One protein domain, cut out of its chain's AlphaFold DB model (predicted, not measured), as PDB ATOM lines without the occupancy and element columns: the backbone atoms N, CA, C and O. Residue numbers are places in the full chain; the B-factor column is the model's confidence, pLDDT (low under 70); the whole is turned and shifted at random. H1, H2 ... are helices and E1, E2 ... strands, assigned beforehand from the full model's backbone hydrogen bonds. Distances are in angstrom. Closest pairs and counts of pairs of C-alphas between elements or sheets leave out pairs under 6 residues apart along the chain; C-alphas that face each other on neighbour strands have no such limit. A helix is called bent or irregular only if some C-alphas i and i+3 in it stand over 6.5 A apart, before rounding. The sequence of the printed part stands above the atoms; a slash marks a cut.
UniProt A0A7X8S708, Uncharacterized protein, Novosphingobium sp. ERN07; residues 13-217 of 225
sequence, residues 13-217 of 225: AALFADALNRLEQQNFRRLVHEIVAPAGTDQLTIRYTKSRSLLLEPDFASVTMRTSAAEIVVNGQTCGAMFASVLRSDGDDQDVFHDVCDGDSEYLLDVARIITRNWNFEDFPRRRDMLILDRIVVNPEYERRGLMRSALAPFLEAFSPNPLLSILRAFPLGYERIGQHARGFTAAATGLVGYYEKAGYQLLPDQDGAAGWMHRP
ATOM      1  N   ALA A  13     125.151   1.858  83.948       65.25
ATOM      2  CA  ALA A  13     125.921   0.679  84.329       65.25
ATOM      3  C   ALA A  13     126.178   0.619  85.846       65.25
ATOM      4  O   ALA A  13     126.071  -0.451  86.437       65.25
ATOM      5  N   ALA A  14     126.462   1.758  86.488       67.62
ATOM      6  CA  ALA A  14     126.630   1.826  87.940       67.62
ATOM      7  C   ALA A  14     125.314   1.556  88.686       67.62
ATOM      8  O   ALA A  14     125.316   0.856  89.692       67.62
ATOM      9  N   LEU A  15     124.184   2.051  88.169       67.38
ATOM     10  CA  LEU A  15     122.855   1.765  88.720       67.38
ATOM     11  C   LEU A  15     122.476   0.288  88.582       67.38
ATOM     12  O   LEU A  15     121.893  -0.289  89.497       67.38
ATOM     13  N   PHE A  16     122.825  -0.331  87.453       68.81
ATOM     14  CA  PHE A  16     122.650  -1.765  87.257       68.81
ATOM     15  C   PHE A  16     123.528  -2.572  88.216       68.81
ATOM     16  O   PHE A  16     123.019  -3.471  88.878       68.81
ATOM     17  N   ALA A  17     124.800  -2.205  88.375       70.00
ATOM     18  CA  ALA A  17     125.692  -2.846  89.337       70.00
ATOM     19  C   ALA A  17     125.199  -2.694  90.790       70.00
ATOM     20  O   ALA A  17     125.209  -3.667  91.533       70.00
ATOM     21  N   ASP A  18     124.706  -1.514  91.191       75.62
ATOM     22  CA  ASP A  18     124.080  -1.314  92.509       75.62
ATOM     23  C   ASP A  18     122.841  -2.198  92.684       75.62
ATOM     24  O   ASP A  18     122.671  -2.831  93.720       75.62
ATOM     25  N   ALA A  19     121.989  -2.297  91.662       68.75
ATOM     26  CA  ALA A  19     120.814  -3.160  91.709       68.75
ATOM     27  C   ALA A  19     121.187  -4.642  91.854       68.75
ATOM     28  O   ALA A  19     120.550  -5.344  92.636       68.75
ATOM     29  N   LEU A  20     122.229  -5.104  91.155       71.69
ATOM     30  CA  LEU A  20     122.765  -6.455  91.325       71.69
ATOM     31  C   LEU A  20     123.353  -6.651  92.724       71.69
ATOM     32  O   LEU A  20     123.014  -7.623  93.385       71.69
ATOM     33  N   ASN A  21     124.132  -5.695  93.233       75.31
ATOM     34  CA  ASN A  21     124.658  -5.751  94.598       75.31
ATOM     35  C   ASN A  21     123.532  -5.795  95.637       75.31
ATOM     36  O   ASN A  21     123.625  -6.523  96.620       75.31
ATOM     37  N   ARG A  22     122.440  -5.049  95.435       70.25
ATOM     38  CA  ARG A  22     121.256  -5.115  96.301       70.25
ATOM     39  C   ARG A  22     120.541  -6.446  96.174       70.25
ATOM     40  O   ARG A  22     120.131  -6.969  97.197       70.25
ATOM     41  N   LEU A  23     120.411  -7.001  94.969       67.50
ATOM     42  CA  LEU A  23     119.899  -8.360  94.771       67.50
ATOM     43  C   LEU A  23     120.767  -9.388  95.502       67.50
ATOM     44  O   LEU A  23     120.228 -10.308  96.098       67.50
ATOM     45  N   GLU A  24     122.087  -9.213  95.510       66.75
ATOM     46  CA  GLU A  24     123.033 -10.070  96.227       66.75
ATOM     47  C   GLU A  24     122.983  -9.877  97.749       66.75
ATOM     48  O   GLU A  24     123.044 -10.844  98.502       66.75
ATOM     49  N   GLN A  25     122.810  -8.652  98.239       69.56
ATOM     50  CA  GLN A  25     122.609  -8.380  99.668       69.56
ATOM     51  C   GLN A  25     121.242  -8.874 100.147       69.56
ATOM     52  O   GLN A  25     121.105  -9.395 101.254       69.56
ATOM     53  N   GLN A  26     120.236  -8.749  99.284       62.59
ATOM     54  CA  GLN A  26     118.928  -9.367  99.421       62.59
ATOM     55  C   GLN A  26     118.954 -10.837  99.003       62.59
ATOM     56  O   GLN A  26     117.901 -11.462  99.057       62.59
ATOM     57  N   ASN A  27     120.092 -11.442  98.630       52.50
ATOM     58  CA  ASN A  27     120.157 -12.889  98.450       52.50
ATOM     59  C   ASN A  27     120.134 -13.531  99.835       52.50
ATOM     60  O   ASN A  27     121.130 -13.867 100.478       52.50
ATOM     61  N   PHE A  28     118.891 -13.683 100.273       50.16
ATOM     62  CA  PHE A  28     118.406 -14.520 101.333       50.16
ATOM     63  C   PHE A  28     118.936 -15.937 101.135       50.16
ATOM     64  O   PHE A  28     118.828 -16.533 100.067       50.16
ATOM     65  N   ARG A  29     119.408 -16.550 102.217       47.41
ATOM     66  CA  ARG A  29     119.785 -17.967 102.284       47.41
ATOM     67  C   ARG A  29     118.662 -18.966 101.909       47.41
ATOM     68  O   ARG A  29     118.856 -20.153 102.157       47.41
ATOM     69  N   ARG A  30     117.487 -18.570 101.387       54.22
ATOM     70  CA  ARG A  30     116.364 -19.483 101.081       54.22
ATOM     71  C   ARG A  30     115.411 -18.997  99.976       54.22
ATOM     72  O   ARG A  30     114.975 -17.856  99.994       54.22
ATOM     73  N   LEU A  31     115.018 -19.981  99.157       60.16
ATOM     74  CA  LEU A  31     113.898 -20.076  98.209       60.16
ATOM     75  C   LEU A  31     113.852 -19.029  97.078       60.16
ATOM     76  O   LEU A  31     113.259 -17.961  97.208       60.16
ATOM     77  N   VAL A  32     114.426 -19.405  95.936       78.94
ATOM     78  CA  VAL A  32     114.247 -18.709  94.658       78.94
ATOM     79  C   VAL A  32     113.057 -19.337  93.938       78.94
ATOM     80  O   VAL A  32     113.008 -20.554  93.755       78.94
ATOM     81  N   HIS A  33     112.092 -18.513  93.554       85.62
ATOM     82  CA  HIS A  33     111.016 -18.896  92.651       85.62
ATOM     83  C   HIS A  33     111.443 -18.614  91.212       85.62
ATOM     84  O   HIS A  33     112.107 -17.611  90.956       85.62
ATOM     85  N   GLU A  34     111.040 -19.472  90.280       91.50
ATOM     86  CA  GLU A  34     111.381 -19.327  88.868       91.50
ATOM     87  C   GLU A  34     110.121 -19.309  88.001       91.50
ATOM     88  O   GLU A  34     109.205 -20.111  88.194       91.50
ATOM     89  N   ILE A  35     110.079 -18.374  87.053       91.19
ATOM     90  CA  ILE A  35     109.037 -18.259  86.032       91.19
ATOM     91  C   ILE A  35     109.727 -18.255  84.682       91.19
ATOM     92  O   ILE A  35     110.693 -17.524  84.466       91.19
ATOM     93  N   VAL A  36     109.186 -19.030  83.756       89.50
ATOM     94  CA  VAL A  36     109.640 -19.045  82.375       89.50
ATOM     95  C   VAL A  36     108.585 -18.350  81.527       89.50
ATOM     96  O   VAL A  36     107.438 -18.792  81.475       89.50
ATOM     97  N   ALA A  37     108.966 -17.249  80.886       84.75
ATOM     98  CA  ALA A  37     108.077 -16.419  80.086       84.75
ATOM     99  C   ALA A  37     108.583 -16.305  78.638       84.75
ATOM    100  O   ALA A  37     109.793 -16.207  78.405       84.75
ATOM    101  N   PRO A  38     107.680 -16.300  77.643       82.81
ATOM    102  CA  PRO A  38     108.059 -16.027  76.263       82.81
ATOM    103  C   PRO A  38     108.426 -14.545  76.090       82.81
ATOM    104  O   PRO A  38     107.734 -13.664  76.599       82.81
ATOM    105  N   ALA A  39     109.483 -14.259  75.330       77.25
ATOM    106  CA  ALA A  39     109.897 -12.900  74.993       77.25
ATOM    107  C   ALA A  39     110.305 -12.808  73.510       77.25
ATOM    108  O   ALA A  39     111.482 -12.759  73.156       77.25
ATOM    109  N   GLY A  40     109.313 -12.793  72.614       76.75
ATOM    110  CA  GLY A  40     109.560 -12.850  71.171       76.75
ATOM    111  C   GLY A  40     110.092 -14.224  70.760       76.75
ATOM    112  O   GLY A  40     109.404 -15.222  70.956       76.75
ATOM    113  N   THR A  41     111.296 -14.271  70.187       75.06
ATOM    114  CA  THR A  41     111.997 -15.524  69.849       75.06
ATOM    115  C   THR A  41     112.817 -16.089  71.007       75.06
ATOM    116  O   THR A  41     113.239 -17.239  70.935       75.06
ATOM    117  N   ASP A  42     113.051 -15.294  72.054       76.62
ATOM    118  CA  ASP A  42     113.854 -15.686  73.207       76.62
ATOM    119  C   ASP A  42     112.968 -16.237  74.335       76.62
ATOM    120  O   ASP A  42     111.801 -15.858  74.501       76.62
ATOM    121  N   GLN A  43     113.552 -17.116  75.150       85.31
ATOM    122  CA  GLN A  43     112.970 -17.552  76.414       85.31
ATOM    123  C   GLN A  43     113.586 -16.742  77.551       85.31
ATOM    124  O   GLN A  43     114.808 -16.649  77.684       85.31
ATOM    125  N   LEU A  44     112.727 -16.156  78.376       89.88
ATOM    126  CA  LEU A  44     113.127 -15.324  79.494       89.88
ATOM    127  C   LEU A  44     112.833 -16.060  80.799       89.88
ATOM    128  O   LEU A  44     111.742 -16.592  81.001       89.88
ATOM    129  N   THR A  45     113.831 -16.107  81.675       93.25
ATOM    130  CA  THR A  45     113.726 -16.694  83.011       93.25
ATOM    131  C   THR A  45     113.679 -15.570  84.036       93.25
ATOM    132  O   THR A  45     114.554 -14.709  84.059       93.25
ATOM    133  N   ILE A  46     112.651 -15.563  84.873       92.12
ATOM    134  CA  ILE A  46     112.469 -14.608  85.964       92.12
ATOM    135  C   ILE A  46     112.725 -15.368  87.253       92.12
ATOM    136  O   ILE A  46     111.965 -16.274  87.599       92.12
ATOM    137  N   ARG A  47     113.780 -14.998  87.967       91.75
ATOM    138  CA  ARG A  47     114.123 -15.574  89.267       91.75
ATOM    139  C   ARG A  47     113.831 -14.554  90.330       91.75
ATOM    140  O   ARG A  47     114.332 -13.445  90.243       91.75
ATOM    141  N   TYR A  48     113.031 -14.889  91.326       90.12
ATOM    142  CA  TYR A  48     112.638 -13.897  92.315       90.12
ATOM    143  C   TYR A  48     112.518 -14.477  93.714       90.12
ATOM    144  O   TYR A  48     112.281 -15.672  93.908       90.12
ATOM    145  N   THR A  49     112.688 -13.606  94.700       87.25
ATOM    146  CA  THR A  49     112.558 -13.932  96.118       87.25
ATOM    147  C   THR A  49     111.377 -13.183  96.711       87.25
ATOM    148  O   THR A  49     111.030 -12.093  96.269       87.25
ATOM    149  N   LYS A  50     110.743 -13.761  97.730       85.56
ATOM    150  CA  LYS A  50     109.725 -13.071  98.528       85.56
ATOM    151  C   LYS A  50     110.261 -12.926  99.943       85.56
ATOM    152  O   LYS A  50     110.591 -13.935 100.571       85.56
ATOM    153  N   SER A  51     110.316 -11.703 100.463       84.75
ATOM    154  CA  SER A  51     110.575 -11.520 101.887       84.75
ATOM    155  C   SER A  51     109.397 -12.049 102.713       84.75
ATOM    156  O   SER A  51     108.308 -12.348 102.204       84.75
ATOM    157  N   ARG A  52     109.620 -12.221 104.017       83.38
ATOM    158  CA  ARG A  52     108.503 -12.412 104.946       83.38
ATOM    159  C   ARG A  52     107.699 -11.117 104.991       83.38
ATOM    160  O   ARG A  52     108.277 -10.044 104.876       83.38
ATOM    161  N   SER A  53     106.391 -11.228 105.189       84.00
ATOM    162  CA  SER A  53     105.593 -10.058 105.541       84.00
ATOM    163  C   SER A  53     106.103  -9.494 106.865       84.00
ATOM    164  O   SER A  53     106.240 -10.240 107.837       84.00
ATOM    165  N   LEU A  54     106.410  -8.204 106.871       81.94
ATOM    166  CA  LEU A  54     106.819  -7.442 108.041       81.94
ATOM    167  C   LEU A  54     105.709  -6.455 108.389       81.94
ATOM    168  O   LEU A  54     105.009  -5.971 107.499       81.94
ATOM    169  N   LEU A  55     105.542  -6.189 109.679       78.19
ATOM    170  CA  LEU A  55     104.795  -5.020 110.126       78.19
ATOM    171  C   LEU A  55     105.647  -3.788 109.831       78.19
ATOM    172  O   LEU A  55     106.861  -3.842 110.035       78.19
ATOM    173  N   LEU A  56     105.003  -2.742 109.321       74.25
ATOM    174  CA  LEU A  56     105.636  -1.439 109.130       74.25
ATOM    175  C   LEU A  56     105.957  -0.827 110.503       74.25
ATOM    176  O   LEU A  56     107.121  -0.623 110.829       74.25
ATOM    177  N   GLU A  57     104.967  -0.787 111.400       69.12
ATOM    178  CA  GLU A  57     105.171  -0.366 112.787       69.12
ATOM    179  C   GLU A  57     104.726  -1.452 113.792       69.12
ATOM    180  O   GLU A  57     103.635  -2.014 113.651       69.12
ATOM    181  N   PRO A  58     105.534  -1.789 114.822       61.31
ATOM    182  CA  PRO A  58     105.190  -2.824 115.805       61.31
ATOM    183  C   PRO A  58     103.915  -2.526 116.601       61.31
ATOM    184  O   PRO A  58     103.201  -3.458 116.978       61.31
ATOM    185  N   ASP A  59     103.639  -1.241 116.830       56.66
ATOM    186  CA  ASP A  59     102.524  -0.771 117.653       56.66
ATOM    187  C   ASP A  59     101.221  -0.605 116.845       56.66
ATOM    188  O   ASP A  59     100.137  -0.520 117.426       56.66
ATOM    189  N   PHE A  60     101.297  -0.680 115.507       58.25
ATOM    190  CA  PHE A  60     100.153  -0.593 114.596       58.25
ATOM    191  C   PHE A  60     100.057  -1.847 113.718       58.25
ATOM    192  O   PHE A  60     100.573  -1.930 112.606       58.25
ATOM    193  N   ALA A  61      99.316  -2.847 114.205       64.25
ATOM    194  CA  ALA A  61      99.134  -4.139 113.531       64.25
ATOM    195  C   ALA A  61      98.302  -4.085 112.225       64.25
ATOM    196  O   ALA A  61      97.932  -5.129 111.684       64.25
ATOM    197  N   SER A  62      97.956  -2.893 111.740       74.12
ATOM    198  CA  SER A  62      97.011  -2.686 110.645       74.12
ATOM    199  C   SER A  62      97.651  -2.722 109.261       74.12
ATOM    200  O   SER A  62      96.915  -2.933 108.307       74.12
ATOM    201  N   VAL A  63      98.974  -2.566 109.111       77.81
ATOM    202  CA  VAL A  63      99.628  -2.584 107.791       77.81
ATOM    203  C   VAL A  63     100.828  -3.522 107.784       77.81
ATOM    204  O   VAL A  63     101.739  -3.431 108.606       77.81
ATOM    205  N   THR A  64     100.843  -4.428 106.809       85.31
ATOM    206  CA  THR A  64     102.005  -5.273 106.528       85.31
ATOM    207  C   THR A  64     102.580  -4.954 105.163       85.31
ATOM    208  O   THR A  64     101.848  -4.679 104.212       85.31
ATOM    209  N   MET A  65     103.898  -5.065 105.057       86.62
ATOM    210  CA  MET A  65     104.621  -4.968 103.804       86.62
ATOM    211  C   MET A  65     105.360  -6.267 103.522       86.62
ATOM    212  O   MET A  65     105.985  -6.872 104.393       86.62
ATOM    213  N   ARG A  66     105.316  -6.695 102.266       88.81
ATOM    214  CA  ARG A  66     106.195  -7.735 101.743       88.81
ATOM    215  C   ARG A  66     106.884  -7.207 100.508       88.81
ATOM    216  O   ARG A  66     106.230  -6.688  99.619       88.81
ATOM    217  N   THR A  67     108.179  -7.423 100.421       88.81
ATOM    218  CA  THR A  67     109.006  -6.993  99.295       88.81
ATOM    219  C   THR A  67     109.470  -8.193  98.475       88.81
ATOM    220  O   THR A  67     109.539  -9.328  98.960       88.81
ATOM    221  N   SER A  68     109.764  -7.954  97.208       89.38
ATOM    222  CA  SER A  68     110.319  -8.935  96.289       89.38
ATOM    223  C   SER A  68     111.316  -8.266  95.375       89.38
ATOM    224  O   SER A  68     111.105  -7.144  94.915       89.38
ATOM    225  N   ALA A  69     112.359  -9.014  95.052       88.56
ATOM    226  CA  ALA A  69     113.318  -8.640  94.040       88.56
ATOM    227  C   ALA A  69     113.437  -9.783  93.032       88.56
ATOM    228  O   ALA A  69     113.482 -10.956  93.409       88.56
ATOM    229  N   ALA A  70     113.408  -9.430  91.753       89.00
ATOM    230  CA  ALA A  70     113.457 -10.348  90.634       89.00
ATOM    231  C   ALA A  70     114.673 -10.051  89.767       89.00
ATOM    232  O   ALA A  70     114.861  -8.924  89.321       89.00
ATOM    233  N   GLU A  71     115.458 -11.080  89.496       91.06
ATOM    234  CA  GLU A  71     116.479 -11.129  88.467       91.06
ATOM    235  C   GLU A  71     115.850 -11.621  87.158       91.06
ATOM    236  O   GLU A  71     115.145 -12.634  87.124       91.06
ATOM    237  N   ILE A  72     116.120 -10.912  86.064       89.31
ATOM    238  CA  ILE A  72     115.647 -11.272  84.731       89.31
ATOM    239  C   ILE A  72     116.820 -11.793  83.907       89.31
ATOM    240  O   ILE A  72     117.812 -11.088  83.718       89.31
ATOM    241  N   VAL A  73     116.697 -13.020  83.403       90.62
ATOM    242  CA  VAL A  73     117.774 -13.758  82.739       90.62
ATOM    243  C   VAL A  73     117.346 -14.188  81.340       90.62
ATOM    244  O   VAL A  73     116.271 -14.757  81.149       90.62
ATOM    245  N   VAL A  74     118.212 -13.959  80.354       89.19
ATOM    246  CA  VAL A  74     118.064 -14.453  78.977       89.19
ATOM    247  C   VAL A  74     119.360 -15.145  78.581       89.19
ATOM    248  O   VAL A  74     120.437 -14.589  78.770       89.19
ATOM    249  N   ASN A  75     119.272 -16.372  78.060       87.25
ATOM    250  CA  ASN A  75     120.438 -17.173  77.652       87.25
ATOM    251  C   ASN A  75     121.539 -17.264  78.733       87.25
ATOM    252  O   ASN A  75     122.730 -17.230  78.433       87.25
ATOM    253  N   GLY A  76     121.137 -17.345  80.006       86.00
ATOM    254  CA  GLY A  76     122.053 -17.422  81.150       86.00
ATOM    255  C   GLY A  76     122.692 -16.094  81.573       86.00
ATOM    256  O   GLY A  76     123.476 -16.096  82.516       86.00
ATOM    257  N   GLN A  77     122.357 -14.975  80.928       88.56
ATOM    258  CA  GLN A  77     122.857 -13.644  81.277       88.56
ATOM    259  C   GLN A  77     121.773 -12.780  81.919       88.56
ATOM    260  O   GLN A  77     120.641 -12.719  81.433       88.56
ATOM    261  N   THR A  78     122.136 -12.070  82.986       86.75
ATOM    262  CA  THR A  78     121.251 -11.122  83.664       86.75
ATOM    263  C   THR A  78     121.057  -9.878  82.803       86.75
ATOM    264  O   THR A  78     121.993  -9.121  82.536       86.75
ATOM    265  N   CYS A  79     119.824  -9.658  82.356       84.69
ATOM    266  CA  CYS A  79     119.456  -8.538  81.496       84.69
ATOM    267  C   CYS A  79     118.711  -7.428  82.246       84.69
ATOM    268  O   CYS A  79     118.577  -6.320  81.723       84.69
ATOM    269  N   GLY A  80     118.248  -7.687  83.469       84.19
ATOM    270  CA  GLY A  80     117.560  -6.688  84.274       84.19
ATOM    271  C   GLY A  80     117.198  -7.173  85.669       84.19
ATOM    272  O   GLY A  80     117.391  -8.338  86.014       84.19
ATOM    273  N   ALA A  81     116.648  -6.252  86.448       85.75
ATOM    274  CA  ALA A  81     116.135  -6.482  87.783       85.75
ATOM    275  C   ALA A  81     114.817  -5.724  87.988       85.75
ATOM    276  O   ALA A  81     114.653  -4.612  87.478       85.75
ATOM    277  N   MET A  82     113.895  -6.293  88.759       86.38
ATOM    278  CA  MET A  82     112.673  -5.617  89.199       86.38
ATOM    279  C   MET A  82     112.507  -5.731  90.704       86.38
ATOM    280  O   MET A  82     112.826  -6.759  91.293       86.38
ATOM    281  N   PHE A  83     111.966  -4.688  91.314       86.44
ATOM    282  CA  PHE A  83     111.687  -4.615  92.737       86.44
ATOM    283  C   PHE A  83     110.236  -4.202  92.904       86.44
ATOM    284  O   PHE A  83     109.774  -3.272  92.239       86.44
ATOM    285  N   ALA A  84     109.520  -4.933  93.742       88.88
ATOM    286  CA  ALA A  84     108.123  -4.672  94.011       88.88
ATOM    287  C   ALA A  84     107.802  -4.923  95.478       88.88
ATOM    288  O   ALA A  84     108.346  -5.838  96.107       88.88
ATOM    289  N   SER A  85     106.837  -4.168  95.974       89.38
ATOM    290  CA  SER A  85     106.324  -4.254  97.328       89.38
ATOM    291  C   SER A  85     104.824  -4.503  97.291       89.38
ATOM    292  O   SER A  85     104.109  -4.048  96.406       89.38
ATOM    293  N   VAL A  86     104.332  -5.280  98.240       89.50
ATOM    294  CA  VAL A  86     102.910  -5.469  98.490       89.50
ATOM    295  C   VAL A  86     102.628  -4.892  99.856       89.50
ATOM    296  O   VAL A  86     103.145  -5.407 100.848       89.50
ATOM    297  N   LEU A  87     101.796  -3.859  99.885       87.06
ATOM    298  CA  LEU A  87     101.162  -3.387 101.101       87.06
ATOM    299  C   LEU A  87      99.833  -4.109 101.269       87.06
ATOM    300  O   LEU A  87      99.068  -4.275 100.317       87.06
ATOM    301  N   ARG A  88      99.553  -4.531 102.492       84.06
ATOM    302  CA  ARG A  88      98.257  -5.071 102.872       84.06
ATOM    303  C   ARG A  88      97.801  -4.365 104.130       84.06
ATOM    304  O   ARG A  88      98.482  -4.458 105.149       84.06
ATOM    305  N   SER A  89      96.648  -3.707 104.030       77.06
ATOM    306  CA  SER A  89      95.974  -3.099 105.171       77.06
ATOM    307  C   SER A  89      94.864  -4.012 105.701       77.06
ATOM    308  O   SER A  89      94.034  -4.528 104.942       77.06
ATOM    309  N   ASP A  90      94.863  -4.198 107.013       70.19
ATOM    310  CA  ASP A  90      93.782  -4.756 107.823       70.19
ATOM    311  C   ASP A  90      92.940  -3.638 108.478       70.19
ATOM    312  O   ASP A  90      91.886  -3.940 109.040       70.19
ATOM    313  N   GLY A  91      93.392  -2.376 108.410       62.59
ATOM    314  CA  GLY A  91      92.727  -1.207 108.995       62.59
ATOM    315  C   GLY A  91      91.662  -0.589 108.087       62.59
ATOM    316  O   GLY A  91      91.830  -0.554 106.869       62.59
ATOM    317  N   ASP A  92      90.589  -0.085 108.703       65.25
ATOM    318  CA  ASP A  92      89.504   0.652 108.030       65.25
ATOM    319  C   ASP A  92      89.775   2.163 107.927       65.25
ATOM    320  O   ASP A  92      89.003   2.880 107.300       65.25
ATOM    321  N   ASP A  93      90.836   2.653 108.574       68.94
ATOM    322  CA  ASP A  93      91.071   4.079 108.787       68.94
ATOM    323  C   ASP A  93      92.219   4.595 107.911       68.94
ATOM    324  O   ASP A  93      93.340   4.074 107.939       68.94
ATOM    325  N   GLN A  94      91.914   5.629 107.129       74.50
ATOM    326  CA  GLN A  94      92.862   6.338 106.284       74.50
ATOM    327  C   GLN A  94      93.965   7.027 107.103       74.50
ATOM    328  O   GLN A  94      95.118   6.996 106.674       74.50
ATOM    329  N   ASP A  95      93.646   7.639 108.243       74.62
ATOM    330  CA  ASP A  95      94.618   8.415 109.024       74.62
ATOM    331  C   ASP A  95      95.683   7.484 109.614       74.62
ATOM    332  O   ASP A  95      96.879   7.729 109.478       74.62
ATOM    333  N   VAL A  96      95.256   6.317 110.105       73.44
ATOM    334  CA  VAL A  96      96.160   5.252 110.566       73.44
ATOM    335  C   VAL A  96      97.061   4.747 109.436       73.44
ATOM    336  O   VAL A  96      98.224   4.423 109.666       73.44
ATOM    337  N   PHE A  97      96.553   4.664 108.203       75.31
ATOM    338  CA  PHE A  97      97.368   4.262 107.057       75.31
ATOM    339  C   PHE A  97      98.442   5.309 106.711       75.31
ATOM    340  O   PHE A  97      99.563   4.931 106.374       75.31
ATOM    341  N   HIS A  98      98.130   6.606 106.829       73.94
ATOM    342  CA  HIS A  98      99.109   7.685 106.635       73.94
ATOM    343  C   HIS A  98     100.172   7.708 107.719       73.94
ATOM    344  O   HIS A  98     101.349   7.739 107.374       73.94
ATOM    345  N   ASP A  99      99.767   7.655 108.986       72.38
ATOM    346  CA  ASP A  99     100.684   7.735 110.127       72.38
ATOM    347  C   ASP A  99     101.749   6.629 110.056       72.38
ATOM    348  O   ASP A  99     102.944   6.892 110.190       72.38
ATOM    349  N   VAL A 100     101.330   5.403 109.720       69.00
ATOM    350  CA  VAL A 100     102.243   4.262 109.559       69.00
ATOM    351  C   VAL A 100     103.177   4.444 108.356       69.00
ATOM    352  O   VAL A 100     104.351   4.083 108.413       69.00
ATOM    353  N   CYS A 101     102.691   5.004 107.245       73.06
ATOM    354  CA  CYS A 101     103.532   5.248 106.072       73.06
ATOM    355  C   CYS A 101     104.505   6.430 106.252       73.06
ATOM    356  O   CYS A 101     105.588   6.393 105.665       73.06
ATOM    357  N   ASP A 102     104.149   7.441 107.053       70.56
ATOM    358  CA  ASP A 102     105.010   8.583 107.404       70.56
ATOM    359  C   ASP A 102     106.227   8.141 108.230       70.56
ATOM    360  O   ASP A 102     107.350   8.584 107.978       70.56
ATOM    361  N   GLY A 103     106.025   7.211 109.171       59.28
ATOM    362  CA  GLY A 103     107.069   6.739 110.086       59.28
ATOM    363  C   GLY A 103     108.234   5.992 109.423       59.28
ATOM    364  O   GLY A 103     109.356   6.037 109.931       59.28
ATOM    365  N   ASP A 104     108.001   5.341 108.279       64.12
ATOM    366  CA  ASP A 104     108.969   4.415 107.674       64.12
ATOM    367  C   ASP A 104     109.742   4.980 106.475       64.12
ATOM    368  O   ASP A 104     110.903   4.616 106.250       64.12
ATOM    369  N   SER A 105     109.114   5.823 105.646       68.50
ATOM    370  CA  SER A 105     109.756   6.374 104.448       68.50
ATOM    371  C   SER A 105     108.931   7.483 103.796       68.50
ATOM    372  O   SER A 105     107.754   7.293 103.508       68.50
ATOM    373  N   GLU A 106     109.588   8.570 103.382       71.75
ATOM    374  CA  GLU A 106     108.983   9.612 102.533       71.75
ATOM    375  C   GLU A 106     108.351   9.030 101.250       71.75
ATOM    376  O   GLU A 106     107.295   9.481 100.808       71.75
ATOM    377  N   TYR A 107     108.939   7.969 100.682       75.75
ATOM    378  CA  TYR A 107     108.368   7.271  99.526       75.75
ATOM    379  C   TYR A 107     107.049   6.564  99.858       75.75
ATOM    380  O   TYR A 107     106.111   6.599  99.061       75.75
ATOM    381  N   LEU A 108     106.965   5.916 101.023       75.56
ATOM    382  CA  LEU A 108     105.749   5.225 101.456       75.56
ATOM    383  C   LEU A 108     104.650   6.222 101.819       75.56
ATOM    384  O   LEU A 108     103.491   5.996 101.473       75.56
ATOM    385  N   LEU A 109     105.005   7.358 102.420       77.69
ATOM    386  CA  LEU A 109     104.081   8.470 102.622       77.69
ATOM    387  C   LEU A 109     103.518   8.994 101.294       77.69
ATOM    388  O   LEU A 109     102.312   9.217 101.168       77.69
ATOM    389  N   ASP A 110     104.368   9.166 100.280       78.94
ATOM    390  CA  ASP A 110     103.925   9.559  98.942       78.94
ATOM    391  C   ASP A 110     102.972   8.518  98.339       78.94
ATOM    392  O   ASP A 110     101.924   8.884  97.802       78.94
ATOM    393  N   VAL A 111     103.278   7.225  98.477       81.88
ATOM    394  CA  VAL A 111     102.366   6.142  98.081       81.88
ATOM    395  C   VAL A 111     101.015   6.281  98.786       81.88
ATOM    396  O   VAL A 111      99.979   6.240  98.119       81.88
ATOM    397  N   ALA A 112     101.010   6.479 100.107       81.00
ATOM    398  CA  ALA A 112      99.783   6.615 100.879       81.00
ATOM    399  C   ALA A 112      98.945   7.806 100.400       81.00
ATOM    400  O   ALA A 112      97.759   7.654 100.108       81.00
ATOM    401  N   ARG A 113      99.575   8.968 100.195       82.75
ATOM    402  CA  ARG A 113      98.935  10.172  99.631       82.75
ATOM    403  C   ARG A 113      98.328   9.923  98.270       82.75
ATOM    404  O   ARG A 113      97.209  10.363  98.016       82.75
ATOM    405  N   ILE A 114      99.038   9.227  97.391       83.38
ATOM    406  CA  ILE A 114      98.520   8.906  96.067       83.38
ATOM    407  C   ILE A 114      97.303   8.005  96.166       83.38
ATOM    408  O   ILE A 114      96.311   8.276  95.494       83.38
ATOM    409  N   ILE A 115      97.349   6.983  97.015       81.88
ATOM    410  CA  ILE A 115      96.229   6.066  97.186       81.88
ATOM    411  C   ILE A 115      95.004   6.817  97.719       81.88
ATOM    412  O   ILE A 115      93.946   6.778  97.100       81.88
ATOM    413  N   THR A 116      95.133   7.563  98.811       81.50
ATOM    414  CA  THR A 116      93.963   8.154  99.478       81.50
ATOM    415  C   THR A 116      93.395   9.380  98.764       81.50
ATOM    416  O   THR A 116      92.237   9.730  98.961       81.50
ATOM    417  N   ARG A 117      94.185  10.060  97.922       82.31
ATOM    418  CA  ARG A 117      93.674  11.153  97.071       82.31
ATOM    419  C   ARG A 117      92.809  10.644  95.928       82.31
ATOM    420  O   ARG A 117      91.892  11.329  95.494       82.31
ATOM    421  N   ASN A 118      93.156   9.474  95.411       81.62
ATOM    422  CA  ASN A 118      92.578   8.930  94.197       81.62
ATOM    423  C   ASN A 118      91.422   7.969  94.539       81.62
ATOM    424  O   ASN A 118      90.353   8.020  93.926       81.62
ATOM    425  N   TRP A 119      91.576   7.148  95.573       81.94
ATOM    426  CA  TRP A 119      90.572   6.178  95.994       81.94
ATOM    427  C   TRP A 119      90.081   6.466  97.410       81.94
ATOM    428  O   TRP A 119      90.852   6.860  98.280       81.94
ATOM    429  N   ASN A 120      88.794   6.213  97.647       76.88
ATOM    430  CA  ASN A 120      88.266   6.179  99.002       76.88
ATOM    431  C   ASN A 120      88.781   4.911  99.691       76.88
ATOM    432  O   ASN A 120      88.476   3.799  99.254       76.88
ATOM    433  N   PHE A 121      89.582   5.076 100.741       73.44
ATOM    434  CA  PHE A 121      90.226   3.955 101.424       73.44
ATOM    435  C   PHE A 121      89.204   3.002 102.061       73.44
ATOM    436  O   PHE A 121      89.418   1.794 102.071       73.44
ATOM    437  N   GLU A 122      88.048   3.520 102.485       72.00
ATOM    438  CA  GLU A 122      86.938   2.724 103.028       72.00
ATOM    439  C   GLU A 122      86.354   1.725 102.010       72.00
ATOM    440  O   GLU A 122      85.800   0.693 102.390       72.00
ATOM    441  N   ASP A 123      86.498   1.998 100.706       70.69
ATOM    442  CA  ASP A 123      86.015   1.111  99.642       70.69
ATOM    443  C   ASP A 123      86.978  -0.062  99.387       70.69
ATOM    444  O   ASP A 123      86.662  -0.984  98.623       70.69
ATOM    445  N   PHE A 124      88.168  -0.048  99.995       73.00
ATOM    446  CA  PHE A 124      89.139  -1.116  99.832       73.00
ATOM    447  C   PHE A 124      88.762  -2.303 100.716       73.00
ATOM    448  O   PHE A 124      88.727  -2.194 101.941       73.00
ATOM    449  N   PRO A 125      88.513  -3.490 100.130       68.94
ATOM    450  CA  PRO A 125      88.266  -4.667 100.936       68.94
ATOM    451  C   PRO A 125      89.488  -4.939 101.814       68.94
ATOM    452  O   PRO A 125      90.613  -5.010 101.308       68.94
ATOM    453  N   ARG A 126      89.255  -5.155 103.114       71.94
ATOM    454  CA  ARG A 126      90.304  -5.551 104.063       71.94
ATOM    455  C   ARG A 126      91.138  -6.705 103.512       71.94
ATOM    456  O   ARG A 126      90.617  -7.589 102.823       71.94
ATOM    457  N   ARG A 127      92.420  -6.746 103.887       69.75
ATOM    458  CA  ARG A 127      93.353  -7.845 103.565       69.75
ATOM    459  C   ARG A 127      93.631  -8.036 102.079       69.75
ATOM    460  O   ARG A 127      94.091  -9.107 101.672       69.75
ATOM    461  N   ARG A 128      93.362  -7.028 101.256       77.69
ATOM    462  CA  ARG A 128      93.741  -7.050  99.846       77.69
ATOM    463  C   ARG A 128      95.111  -6.430  99.627       77.69
ATOM    464  O   ARG A 128      95.536  -5.537 100.351       77.69
ATOM    465  N   ASP A 129      95.776  -6.938  98.598       85.81
ATOM    466  CA  ASP A 129      97.127  -6.537  98.242       85.81
ATOM    467  C   ASP A 129      97.091  -5.280  97.373       85.81
ATOM    468  O   ASP A 129      96.440  -5.250  96.324       85.81
ATOM    469  N   MET A 130      97.824  -4.263  97.807       87.06
ATOM    470  CA  MET A 130      98.197  -3.097  97.019       87.06
ATOM    471  C   MET A 130      99.624  -3.325  96.534       87.06
ATOM    472  O   MET A 130     100.564  -3.389  97.324       87.06
ATOM    473  N   LEU A 131      99.775  -3.531  95.233       88.75
ATOM    474  CA  LEU A 131     101.044  -3.843  94.596       88.75
ATOM    475  C   LEU A 131     101.723  -2.561  94.122       88.75
ATOM    476  O   LEU A 131     101.192  -1.843  93.279       88.75
ATOM    477  N   ILE A 132     102.927  -2.325  94.611       88.75
ATOM    478  CA  ILE A 132     103.780  -1.202  94.256       88.75
ATOM    479  C   ILE A 132     104.950  -1.756  93.455       88.75
ATOM    480  O   ILE A 132     105.630  -2.683  93.891       88.75
ATOM    481  N   LEU A 133     105.180  -1.215  92.262       85.94
ATOM    482  CA  LEU A 133     106.415  -1.473  91.530       85.94
ATOM    483  C   LEU A 133     107.436  -0.392  91.894       85.94
ATOM    484  O   LEU A 133     107.348   0.741  91.419       85.94
ATOM    485  N   ASP A 134     108.401  -0.773  92.728       81.19
ATOM    486  CA  ASP A 134     109.370   0.143  93.330       81.19
ATOM    487  C   ASP A 134     110.511   0.489  92.381       81.19
ATOM    488  O   ASP A 134     111.078   1.570  92.458       81.19
ATOM    489  N   ARG A 135     110.945  -0.438  91.521       77.75
ATOM    490  CA  ARG A 135     112.056  -0.167  90.599       77.75
ATOM    491  C   ARG A 135     112.118  -1.192  89.477       77.75
ATOM    492  O   ARG A 135     111.935  -2.383  89.701       77.75
ATOM    493  N   ILE A 136     112.483  -0.730  88.284       78.56
ATOM    494  CA  ILE A 136     112.994  -1.573  87.199       78.56
ATOM    495  C   ILE A 136     114.382  -1.061  86.832       78.56
ATOM    496  O   ILE A 136     114.580   0.142  86.663       78.56
ATOM    497  N   VAL A 137     115.334  -1.976  86.683       77.31
ATOM    498  CA  VAL A 137     116.671  -1.683  86.170       77.31
ATOM    499  C   VAL A 137     116.965  -2.620  85.014       77.31
ATOM    500  O   VAL A 137     116.664  -3.809  85.079       77.31
ATOM    501  N   VAL A 138     117.535  -2.088  83.940       76.62
ATOM    502  CA  VAL A 138     117.797  -2.845  82.713       76.62
ATOM    503  C   VAL A 138     119.256  -2.679  82.349       76.62
ATOM    504  O   VAL A 138     119.791  -1.573  82.417       76.62
ATOM    505  N   ASN A 139     119.894  -3.770  81.946       75.50
ATOM    506  CA  ASN A 139     121.197  -3.692  81.317       75.50
ATOM    507  C   ASN A 139     121.043  -2.930  79.976       75.50
ATOM    508  O   ASN A 139     120.199  -3.322  79.161       75.50
ATOM    509  N   PRO A 140     121.829  -1.864  79.721       71.06
ATOM    510  CA  PRO A 140     121.723  -1.053  78.505       71.06
ATOM    511  C   PRO A 140     121.760  -1.849  77.192       71.06
ATOM    512  O   PRO A 140     121.094  -1.483  76.225       71.06
ATOM    513  N   GLU A 141     122.463  -2.985  77.155       75.62
ATOM    514  CA  GLU A 141     122.527  -3.871  75.980       75.62
ATOM    515  C   GLU A 141     121.161  -4.489  75.601       75.62
ATOM    516  O   GLU A 141     120.958  -4.972  74.478       75.62
ATOM    517  N   TYR A 142     120.202  -4.447  76.529       76.19
ATOM    518  CA  TYR A 142     118.893  -5.092  76.446       76.19
ATOM    519  C   TYR A 142     117.705  -4.108  76.466       76.19
ATOM    520  O   TYR A 142     116.573  -4.522  76.201       76.19
ATOM    521  N   GLU A 143     117.936  -2.809  76.702       67.00
ATOM    522  CA  GLU A 143     116.901  -1.779  76.927       67.00
ATOM    523  C   GLU A 143     115.857  -1.687  75.793       67.00
ATOM    524  O   GLU A 143     114.665  -1.497  76.031       67.00
ATOM    525  N   ARG A 144     116.269  -1.911  74.540       68.50
ATOM    526  CA  ARG A 144     115.401  -1.763  73.353       68.50
ATOM    527  C   ARG A 144     114.744  -3.055  72.868       68.50
ATOM    528  O   ARG A 144     114.056  -3.042  71.851       68.50
ATOM    529  N   ARG A 145     114.932  -4.170  73.577       73.25
ATOM    530  CA  ARG A 145     114.433  -5.489  73.145       73.25
ATOM    531  C   ARG A 145     113.032  -5.823  73.662       73.25
ATOM    532  O   ARG A 145     112.478  -6.855  73.312       73.25
ATOM    533  N   GLY A 146     112.445  -4.977  74.514       73.31
ATOM    534  CA  GLY A 146     111.118  -5.221  75.096       73.31
ATOM    535  C   GLY A 146     111.062  -6.414  76.065       73.31
ATOM    536  O   GLY A 146     109.973  -6.854  76.434       73.31
ATOM    537  N   LEU A 147     112.220  -6.922  76.499       78.69
ATOM    538  CA  LEU A 147     112.335  -8.083  77.387       78.69
ATOM    539  C   LEU A 147     111.709  -7.808  78.752       78.69
ATOM    540  O   LEU A 147     110.898  -8.596  79.226       78.69
ATOM    541  N   MET A 148     111.991  -6.641  79.335       79.44
ATOM    542  CA  MET A 148     111.388  -6.255  80.610       79.44
ATOM    543  C   MET A 148     109.865  -6.182  80.525       79.44
ATOM    544  O   MET A 148     109.187  -6.507  81.495       79.44
ATOM    545  N   ARG A 149     109.306  -5.801  79.365       77.50
ATOM    546  CA  ARG A 149     107.847  -5.682  79.206       77.50
ATOM    547  C   ARG A 149     107.216  -7.058  79.280       77.50
ATOM    548  O   ARG A 149     106.182  -7.236  79.910       77.50
ATOM    549  N   SER A 150     107.880  -8.014  78.641       81.50
ATOM    550  CA  SER A 150     107.489  -9.421  78.625       81.50
ATOM    551  C   SER A 150     107.648 -10.063  80.007       81.50
ATOM    552  O   SER A 150     106.887 -10.956  80.355       81.50
ATOM    553  N   ALA A 151     108.593  -9.575  80.814       84.62
ATOM    554  CA  ALA A 151     108.843 -10.060  82.166       84.62
ATOM    555  C   ALA A 151     107.927  -9.440  83.237       84.62
ATOM    556  O   ALA A 151     107.650 -10.078  84.251       84.62
ATOM    557  N   LEU A 152     107.441  -8.213  83.018       84.88
ATOM    558  CA  LEU A 152     106.723  -7.434  84.028       84.88
ATOM    559  C   LEU A 152     105.425  -8.113  84.479       84.88
ATOM    560  O   LEU A 152     105.240  -8.344  85.669       84.88
ATOM    561  N   ALA A 153     104.533  -8.448  83.544       83.75
ATOM    562  CA  ALA A 153     103.245  -9.044  83.901       83.75
ATOM    563  C   ALA A 153     103.400 -10.412  84.601       83.75
ATOM    564  O   ALA A 153     102.855 -10.549  85.698       83.75
ATOM    565  N   PRO A 154     104.197 -11.371  84.080       87.38
ATOM    566  CA  PRO A 154     104.417 -12.645  84.763       87.38
ATOM    567  C   PRO A 154     105.003 -12.488  86.169       87.38
ATOM    568  O   PRO A 154     104.566 -13.168  87.096       87.38
ATOM    569  N   PHE A 155     105.963 -11.574  86.354       89.06
ATOM    570  CA  PHE A 155     106.535 -11.305  87.671       89.06
ATOM    571  C   PHE A 155     105.478 -10.790  88.655       89.06
ATOM    572  O   PHE A 155     105.322 -11.348  89.743       89.06
ATOM    573  N   LEU A 156     104.733  -9.752  88.272       87.25
ATOM    574  CA  LEU A 156     103.735  -9.132  89.142       87.25
ATOM    575  C   LEU A 156     102.602 -10.104  89.498       87.25
ATOM    576  O   LEU A 156     102.221 -10.181  90.664       87.25
ATOM    577  N   GLU A 157     102.123 -10.893  88.532       86.88
ATOM    578  CA  GLU A 157     101.083 -11.910  88.745       86.88
ATOM    579  C   GLU A 157     101.543 -13.026  89.693       86.88
ATOM    580  O   GLU A 157     100.783 -13.470  90.555       86.88
ATOM    581  N   ALA A 158     102.802 -13.456  89.590       88.12
ATOM    582  CA  ALA A 158     103.359 -14.474  90.473       88.12
ATOM    583  C   ALA A 158     103.716 -13.933  91.869       88.12
ATOM    584  O   ALA A 158     103.717 -14.679  92.864       88.12
ATOM    585  N   PHE A 159     104.058 -12.647  91.977       88.12
ATOM    586  CA  PHE A 159     104.365 -12.019  93.256       88.12
ATOM    587  C   PHE A 159     103.094 -11.737  94.065       88.12
ATOM    588  O   PHE A 159     103.008 -12.183  95.219       88.12
ATOM    589  N   SER A 160     102.113 -11.087  93.435       86.94
ATOM    590  CA  SER A 160     100.825 -10.700  94.007       86.94
ATOM    591  C   SER A 160      99.691 -11.083  93.048       86.94
ATOM    592  O   SER A 160      99.326 -10.296  92.174       86.94
ATOM    593  N   PRO A 161      99.144 -12.307  93.154       82.00
ATOM    594  CA  PRO A 161      98.063 -12.733  92.281       82.00
ATOM    595  C   PRO A 161      96.781 -11.968  92.627       82.00
ATOM    596  O   PRO A 161      96.274 -12.066  93.743       82.00
ATOM    597  N   ASN A 162      96.225 -11.260  91.641       78.25
ATOM    598  CA  ASN A 162      95.004 -10.452  91.761       78.25
ATOM    599  C   ASN A 162      95.105  -9.334  92.819       78.25
ATOM    600  O   ASN A 162      94.333  -9.338  93.788       78.25
ATOM    601  N   PRO A 163      96.028  -8.368  92.645       80.31
ATOM    602  CA  PRO A 163      96.083  -7.224  93.536       80.31
ATOM    603  C   PRO A 163      94.788  -6.417  93.392       80.31
ATOM    604  O   PRO A 163      94.204  -6.342  92.307       80.31
ATOM    605  N   LEU A 164      94.335  -5.809  94.486       81.44
ATOM    606  CA  LEU A 164      93.227  -4.856  94.437       81.44
ATOM    607  C   LEU A 164      93.624  -3.658  93.583       81.44
ATOM    608  O   LEU A 164      92.894  -3.266  92.677       81.44
ATOM    609  N   LEU A 165      94.817  -3.142  93.857       83.56
ATOM    610  CA  LEU A 165      95.399  -1.989  93.207       83.56
ATOM    611  C   LEU A 165      96.839  -2.322  92.832       83.56
ATOM    612  O   LEU A 165      97.573  -2.883  93.642       83.56
ATOM    613  N   SER A 166      97.254  -1.959  91.620       87.38
ATOM    614  CA  SER A 166      98.672  -1.893  91.285       87.38
ATOM    615  C   SER A 166      99.029  -0.479  90.876       87.38
ATOM    616  O   SER A 166      98.439   0.049  89.935       87.38
ATOM    617  N   ILE A 167      99.995   0.106  91.574       86.50
ATOM    618  CA  ILE A 167     100.529   1.435  91.306       86.50
ATOM    619  C   ILE A 167     102.027   1.366  91.055       86.50
ATOM    620  O   ILE A 167     102.727   0.453  91.497       86.50
ATOM    621  N   LEU A 168     102.518   2.348  90.320       84.88
ATOM    622  CA  LEU A 168     103.936   2.558  90.111       84.88
ATOM    623  C   LEU A 168     104.208   4.039  89.928       84.88
ATOM    624  O   LEU A 168     103.344   4.794  89.481       84.88
ATOM    625  N   ARG A 169     105.440   4.445  90.213       77.69
ATOM    626  CA  ARG A 169     105.968   5.707  89.706       77.69
ATOM    627  C   ARG A 169     106.600   5.437  88.348       77.69
ATOM    628  O   ARG A 169     107.586   4.710  88.262       77.69
ATOM    629  N   ALA A 170     106.115   6.081  87.296       66.62
ATOM    630  CA  ALA A 170     106.765   6.164  85.989       66.62
ATOM    631  C   ALA A 170     107.967   7.121  86.010       66.62
ATOM    632  O   ALA A 170     108.197   7.899  85.086       66.62
ATOM    633  N   PHE A 171     108.744   7.057  87.088       64.19
ATOM    634  CA  PHE A 171     110.035   7.706  87.197       64.19
ATOM    635  C   PHE A 171     111.090   6.628  87.069       64.19
ATOM    636  O   PHE A 171     110.930   5.531  87.614       64.19
ATOM    637  N   PRO A 172     112.203   6.918  86.396       53.97
ATOM    638  CA  PRO A 172     113.345   6.049  86.499       53.97
ATOM    639  C   PRO A 172     113.887   6.208  87.927       53.97
ATOM    640  O   PRO A 172     114.630   7.135  88.226       53.97
ATOM    641  N   LEU A 173     113.500   5.308  88.833       45.09
ATOM    642  CA  LEU A 173     113.896   5.335  90.252       45.09
ATOM    643  C   LEU A 173     115.412   5.125  90.460       45.09
ATOM    644  O   LEU A 173     115.906   5.181  91.576       45.09
ATOM    645  N   GLY A 174     116.182   4.952  89.376       39.44
ATOM    646  CA  GLY A 174     117.640   5.105  89.360       39.44
ATOM    647  C   GLY A 174     118.149   6.557  89.266       39.44
ATOM    648  O   GLY A 174     119.354   6.766  89.280       39.44
ATOM    649  N   TYR A 175     117.277   7.565  89.159       45.56
ATOM    650  CA  TYR A 175     117.659   8.972  88.947       45.56
ATOM    651  C   TYR A 175     117.432   9.862  90.179       45.56
ATOM    652  O   TYR A 175     117.536  11.083  90.074       45.56
ATOM    653  N   GLU A 176     117.205   9.269  91.357       37.09
ATOM    654  CA  GLU A 176     116.946   9.952  92.643       37.09
ATOM    655  C   GLU A 176     118.060  10.904  93.130       37.09
ATOM    656  O   GLU A 176     117.940  11.498  94.195       37.09
ATOM    657  N   ARG A 177     119.140  11.119  92.365       36.53
ATOM    658  CA  ARG A 177     120.177  12.114  92.698       36.53
ATOM    659  C   ARG A 177     120.513  13.099  91.576       36.53
ATOM    660  O   ARG A 177     121.408  13.918  91.759       36.53
ATOM    661  N   ILE A 178     119.805  13.091  90.438       41.53
ATOM    662  CA  ILE A 178     120.069  14.076  89.373       41.53
ATOM    663  C   ILE A 178     119.259  15.345  89.618       41.53
ATOM    664  O   ILE A 178     118.283  15.648  88.931       41.53
ATOM    665  N   GLY A 179     119.715  16.140  90.581       39.69
ATOM    666  CA  GLY A 179     119.456  17.566  90.511       39.69
ATOM    667  C   GLY A 179     119.962  18.093  89.162       39.69
ATOM    668  O   GLY A 179     121.115  17.877  88.808       39.69
ATOM    669  N   GLN A 180     119.109  18.827  88.441       38.53
ATOM    670  CA  GLN A 180     119.484  19.840  87.433       38.53
ATOM    671  C   GLN A 180     119.536  19.478  85.929       38.53
ATOM    672  O   GLN A 180     119.889  20.345  85.128       38.53
ATOM    673  N   HIS A 181     119.066  18.313  85.462       45.28
ATOM    674  CA  HIS A 181     118.899  18.066  84.010       45.28
ATOM    675  C   HIS A 181     117.450  17.779  83.595       45.28
ATOM    676  O   HIS A 181     117.128  16.721  83.056       45.28
ATOM    677  N   ALA A 182     116.578  18.776  83.790       49.31
ATOM    678  CA  ALA A 182     115.137  18.698  83.529       49.31
ATOM    679  C   ALA A 182     114.765  18.158  82.129       49.31
ATOM    680  O   ALA A 182     113.804  17.410  82.000       49.31
ATOM    681  N   ARG A 183     115.536  18.463  81.072       47.78
ATOM    682  CA  ARG A 183     115.206  18.010  79.702       47.78
ATOM    683  C   ARG A 183     115.473  16.521  79.453       47.78
ATOM    684  O   ARG A 183     114.643  15.857  78.840       47.78
ATOM    685  N   GLY A 184     116.604  15.992  79.929       48.22
ATOM    686  CA  GLY A 184     116.899  14.551  79.843       48.22
ATOM    687  C   GLY A 184     115.988  13.731  80.761       48.22
ATOM    688  O   GLY A 184     115.570  12.633  80.407       48.22
ATOM    689  N   PHE A 185     115.619  14.323  81.897       54.84
ATOM    690  CA  PHE A 185     114.683  13.781  82.875       54.84
ATOM    691  C   PHE A 185     113.267  13.599  82.305       54.84
ATOM    692  O   PHE A 185     112.725  12.496  82.356       54.84
ATOM    693  N   THR A 186     112.687  14.641  81.697       57.34
ATOM    694  CA  THR A 186     111.343  14.562  81.105       57.34
ATOM    695  C   THR A 186     111.291  13.561  79.952       57.34
ATOM    696  O   THR A 186     110.371  12.754  79.900       57.34
ATOM    697  N   ALA A 187     112.295  13.541  79.067       60.03
ATOM    698  CA  ALA A 187     112.328  12.598  77.946       60.03
ATOM    699  C   ALA A 187     112.393  11.127  78.407       60.03
ATOM    700  O   ALA A 187     111.697  10.276  77.848       60.03
ATOM    701  N   ALA A 188     113.182  10.831  79.447       59.84
ATOM    702  CA  ALA A 188     113.257   9.495  80.037       59.84
ATOM    703  C   ALA A 188     111.941   9.090  80.726       59.84
ATOM    704  O   ALA A 188     111.470   7.969  80.537       59.84
ATOM    705  N   ALA A 189     111.312  10.011  81.465       62.75
ATOM    706  CA  ALA A 189     110.018   9.774  82.102       62.75
ATOM    707  C   ALA A 189     108.911   9.513  81.063       62.75
ATOM    708  O   ALA A 189     108.187   8.527  81.168       62.75
ATOM    709  N   THR A 190     108.829  10.317  79.998       65.69
ATOM    710  CA  THR A 190     107.859  10.121  78.905       65.69
ATOM    711  C   THR A 190     108.047   8.776  78.196       65.69
ATOM    712  O   THR A 190     107.065   8.102  77.885       65.69
ATOM    713  N   GLY A 191     109.295   8.347  77.973       65.19
ATOM    714  CA  GLY A 191     109.585   7.027  77.406       65.19
ATOM    715  C   GLY A 191     109.084   5.872  78.283       65.19
ATOM    716  O   GLY A 191     108.551   4.889  77.763       65.19
ATOM    717  N   LEU A 192     109.206   6.008  79.607       70.75
ATOM    718  CA  LEU A 192     108.728   5.017  80.573       70.75
ATOM    719  C   LEU A 192     107.206   4.992  80.699       70.75
ATOM    720  O   LEU A 192     106.636   3.905  80.768       70.75
ATOM    721  N   VAL A 193     106.542   6.148  80.655       75.94
ATOM    722  CA  VAL A 193     105.073   6.217  80.629       75.94
ATOM    723  C   VAL A 193     104.527   5.381  79.472       75.94
ATOM    724  O   VAL A 193     103.776   4.438  79.705       75.94
ATOM    725  N   GLY A 194     104.994   5.621  78.241       74.44
ATOM    726  CA  GLY A 194     104.530   4.864  77.071       74.44
ATOM    727  C   GLY A 194     104.869   3.366  77.122       74.44
ATOM    728  O   GLY A 194     104.209   2.540  76.486       74.44
ATOM    729  N   TYR A 195     105.902   2.984  77.875       76.00
ATOM    730  CA  TYR A 195     106.217   1.585  78.140       76.00
ATOM    731  C   TYR A 195     105.201   0.948  79.104       76.00
ATOM    732  O   TYR A 195     104.701  -0.144  78.819       76.00
ATOM    733  N   TYR A 196     104.863   1.628  80.203       80.19
ATOM    734  CA  TYR A 196     103.905   1.141  81.195       80.19
ATOM    735  C   TYR A 196     102.463   1.167  80.679       80.19
ATOM    736  O   TYR A 196     101.705   0.240  80.964       80.19
ATOM    737  N   GLU A 197     102.102   2.128  79.827       83.06
ATOM    738  CA  GLU A 197     100.812   2.148  79.123       83.06
ATOM    739  C   GLU A 197     100.591   0.883  78.296       83.06
ATOM    740  O   GLU A 197      99.538   0.249  78.364       83.06
ATOM    741  N   LYS A 198     101.626   0.430  77.579       79.62
ATOM    742  CA  LYS A 198     101.582  -0.836  76.828       79.62
ATOM    743  C   LYS A 198     101.484  -2.068  77.731       79.62
ATOM    744  O   LYS A 198     101.099  -3.128  77.246       79.62
ATOM    745  N   ALA A 199     101.838  -1.946  79.010       75.56
ATOM    746  CA  ALA A 199     101.630  -2.973  80.032       75.56
ATOM    747  C   ALA A 199     100.272  -2.832  80.758       75.56
ATOM    748  O   ALA A 199      99.993  -3.586  81.690       75.56
ATOM    749  N   GLY A 200      99.418  -1.897  80.325       81.00
ATOM    750  CA  GLY A 200      98.071  -1.684  80.855       81.00
ATOM    751  C   GLY A 200      97.983  -0.703  82.024       81.00
ATOM    752  O   GLY A 200      96.929  -0.625  82.651       81.00
ATOM    753  N   TYR A 201      99.055   0.029  82.334       85.69
ATOM    754  CA  TYR A 201      99.008   1.119  83.310       85.69
ATOM    755  C   TYR A 201      98.452   2.402  82.682       85.69
ATOM    756  O   TYR A 201      98.549   2.620  81.481       85.69
ATOM    757  N   GLN A 202      97.881   3.270  83.501       87.19
ATOM    758  CA  GLN A 202      97.324   4.560  83.119       87.19
ATOM    759  C   GLN A 202      97.871   5.620  84.067       87.19
ATOM    760  O   GLN A 202      98.033   5.347  85.258       87.19
ATOM    761  N   LEU A 203      98.184   6.807  83.544       84.00
ATOM    762  CA  LEU A 203      98.563   7.946  84.379       84.00
ATOM    763  C   LEU A 203      97.420   8.298  85.329       84.00
ATOM    764  O   LEU A 203      96.256   8.315  84.928       84.00
ATOM    765  N   LEU A 204      97.772   8.593  86.578       82.81
ATOM    766  CA  LEU A 204      96.826   9.199  87.502       82.81
ATOM    767  C   LEU A 204      96.537  10.648  87.083       82.81
ATOM    768  O   LEU A 204      97.406  11.284  86.479       82.81
ATOM    769  N   PRO A 205      95.331  11.173  87.373       73.12
ATOM    770  CA  PRO A 205      94.996  12.563  87.098       73.12
ATOM    771  C   PRO A 205      96.036  13.497  87.719       73.12
ATOM    772  O   PRO A 205      96.418  13.324  88.878       73.12
ATOM    773  N   ASP A 206      96.495  14.478  86.943       62.72
ATOM    774  CA  ASP A 206      97.546  15.407  87.359       62.72
ATOM    775  C   ASP A 206      96.962  16.426  88.354       62.72
ATOM    776  O   ASP A 206      96.487  17.501  87.992       62.72
ATOM    777  N   GLN A 207      96.914  16.033  89.624       56.19
ATOM    778  CA  GLN A 207      96.713  16.918  90.765       56.19
ATOM    779  C   GLN A 207      98.053  17.029  91.491       56.19
ATOM    780  O   GLN A 207      98.710  16.008  91.696       56.19
ATOM    781  N   ASP A 208      98.468  18.244  91.862       54.19
ATOM    782  CA  ASP A 208      99.771  18.555  92.472       54.19
ATOM    783  C   ASP A 208     100.250  17.457  93.456       54.19
ATOM    784  O   ASP A 208      99.753  17.308  94.578       54.19
ATOM    785  N   GLY A 209     101.197  16.626  92.999       53.12
ATOM    786  CA  GLY A 209     101.729  15.456  93.721       53.12
ATOM    787  C   GLY A 209     101.590  14.106  93.000       53.12
ATOM    788  O   GLY A 209     102.350  13.193  93.302       53.12
ATOM    789  N   ALA A 210     100.700  13.981  92.008       58.50
ATOM    790  CA  ALA A 210     100.513  12.764  91.204       58.50
ATOM    791  C   ALA A 210     101.446  12.653  89.990       58.50
ATOM    792  O   ALA A 210     101.409  11.639  89.290       58.50
ATOM    793  N   ALA A 211     102.301  13.658  89.758       69.12
ATOM    794  CA  ALA A 211     103.206  13.711  88.618       69.12
ATOM    795  C   ALA A 211     103.918  12.367  88.452       69.12
ATOM    796  O   ALA A 211     104.597  11.934  89.376       69.12
ATOM    797  N   GLY A 212     103.713  11.720  87.300       74.50
ATOM    798  CA  GLY A 212     104.305  10.444  86.896       74.50
ATOM    799  C   GLY A 212     103.842   9.199  87.660       74.50
ATOM    800  O   GLY A 212     104.359   8.125  87.382       74.50
ATOM    801  N   TRP A 213     102.893   9.277  88.592       83.19
ATOM    802  CA  TRP A 213     102.276   8.077  89.156       83.19
ATOM    803  C   TRP A 213     101.300   7.451  88.159       83.19
ATOM    804  O   TRP A 213     100.567   8.137  87.446       83.19
ATOM    805  N   MET A 214     101.296   6.125  88.106       87.44
ATOM    806  CA  MET A 214     100.423   5.349  87.240       87.44
ATOM    807  C   MET A 214      99.768   4.223  88.022       87.44
ATOM    808  O   MET A 214     100.345   3.699  88.974       87.44
ATOM    809  N   HIS A 215      98.594   3.798  87.574       88.50
ATOM    810  CA  HIS A 215      97.900   2.640  88.117       88.50
ATOM    811  C   HIS A 215      97.453   1.695  87.008       88.50
ATOM    812  O   HIS A 215      97.180   2.121  85.891       88.50
ATOM    813  N   ARG A 216      97.366   0.400  87.301       86.94
ATOM    814  CA  ARG A 216      96.759  -0.581  86.398       86.94
ATOM    815  C   ARG A 216      95.309  -0.797  86.829       86.94
ATOM    816  O   ARG A 216      95.104  -1.286  87.943       86.94
ATOM    817  N   PRO A 217      94.306  -0.460  85.997       78.00
ATOM    818  CA  PRO A 217      92.914  -0.716  86.330       78.00
ATOM    819  C   PRO A 217      92.665  -2.210  86.553       78.00
ATOM    820  O   PRO A 217      93.019  -3.049  85.722       78.00
TER     821      PRO A 217
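What this domain is: This is residues 13 to 217 of the 225 residues of an uncharacterized protein of Novosphingobium sp. ERN07 (UniProt A0A7X8S708). One long, strongly twisted sheet of eight strands curls round helix H4 on one face, while H1 lies over the opposite face. The helical hairpin of H2 and H3 packs on the sheet, H2 over E3 and E4 and H3 over E6 and E7; H5 only grazes the sheet near E7 and E8, and residues 176 to 184 stick out. The 205 printed residues hold, in order, H1 E1 E2 E3 E4 E5 H2 H3 E6 H4 E7 H5 E8, a mixed class of helices and strands. The sheet is branched and mixed, with E6 and E7 its parallel pair. The whole is compact, with a radius of gyration of the C-alphas of 17.0 A and spans of 47 by 43 by 29 A.

How they stand to each other: Start at H1, residues 13 to 25, then find the strands E1, residues 33 to 39, E2, 42 to 50, E3, 54 to 57, E4, 60 to 74, E5, 77 to 89, E6, 129 to 138, E7, 165 to 169, and E8, 213 to 216. H1 is on the sheet at a height of 9.2 A, the C-alphas of Phe 16 and Val 137 of E6 being 6.1 A apart. E1 and E2 form an antiparallel hairpin, with N 35 and O 46 at 2.9 A. E4 is staggered: on one side it has antiparallel E2, with N 47 and O 71 at 2.9 A, and E3, with N 54 and O 65 at 2.8 A; on the other side is E5, with N 68 and O 84 at 2.8 A. E3, E4 and E5 form a meander, each strand the antiparallel neighbour of the one before, with hairpins E3 and E4, and E4 and E5. E6 is antiparallel to E5, with N 83 and O 135 at 2.8 A, and parallel to E7, with N 131 and O 165 at 2.8 A. E8 is antiparallel to E7, with N 168 and O 214 at 2.9 A. Look next at H2, residues 94 to 104, and H3, residues 106 to 118: this helical hairpin touches at Cys 101 and Leu 109, C-alphas 4.8 A apart, at a shallow tilt of 18 degrees, opposite ways. H4, residues 147 to 159, is only just irregular, with C-alphas 150 and 153 6.8 A apart; its closest C-alpha to E1 is Ser 150, 5.6 A from Ala 39. E6, H4 and E7 form a strand-helix-strand unit, two parallel neighbour strands with a helix between, its crossover right-handed. H5, residues 182 to 198, is close to H4 but not clearly touching, the C-alphas of Arg 149 and Tyr 195 being 7.5 A apart. In H1 and H3 every O i to N i+4 pair is within hydrogen-bond range; H2 has 6 of 7, H4 7 of 9 and H5 12 of 13.

Where its parts are: Find C-alpha 13 at (125.921, 0.679, 84.329), where H1 begins. E4 runs 42.2 A from C-alpha 60 at (100.153, -0.593, 114.596), E5 37.5 A, and H5 24.7 A. E8 ends at C-alpha 216, (96.759, -0.581, 86.398).

The domain as a whole: The C-alphas farthest apart, of Thr 41 and Asp 59, are 50.9 A apart, and the printed part has no cut. The links from E7 to H5 and from H5 to E8 are long. The mean pLDDT of the printed part is 75.0; look for values under 70 at 58 residues, among them 170 to 191.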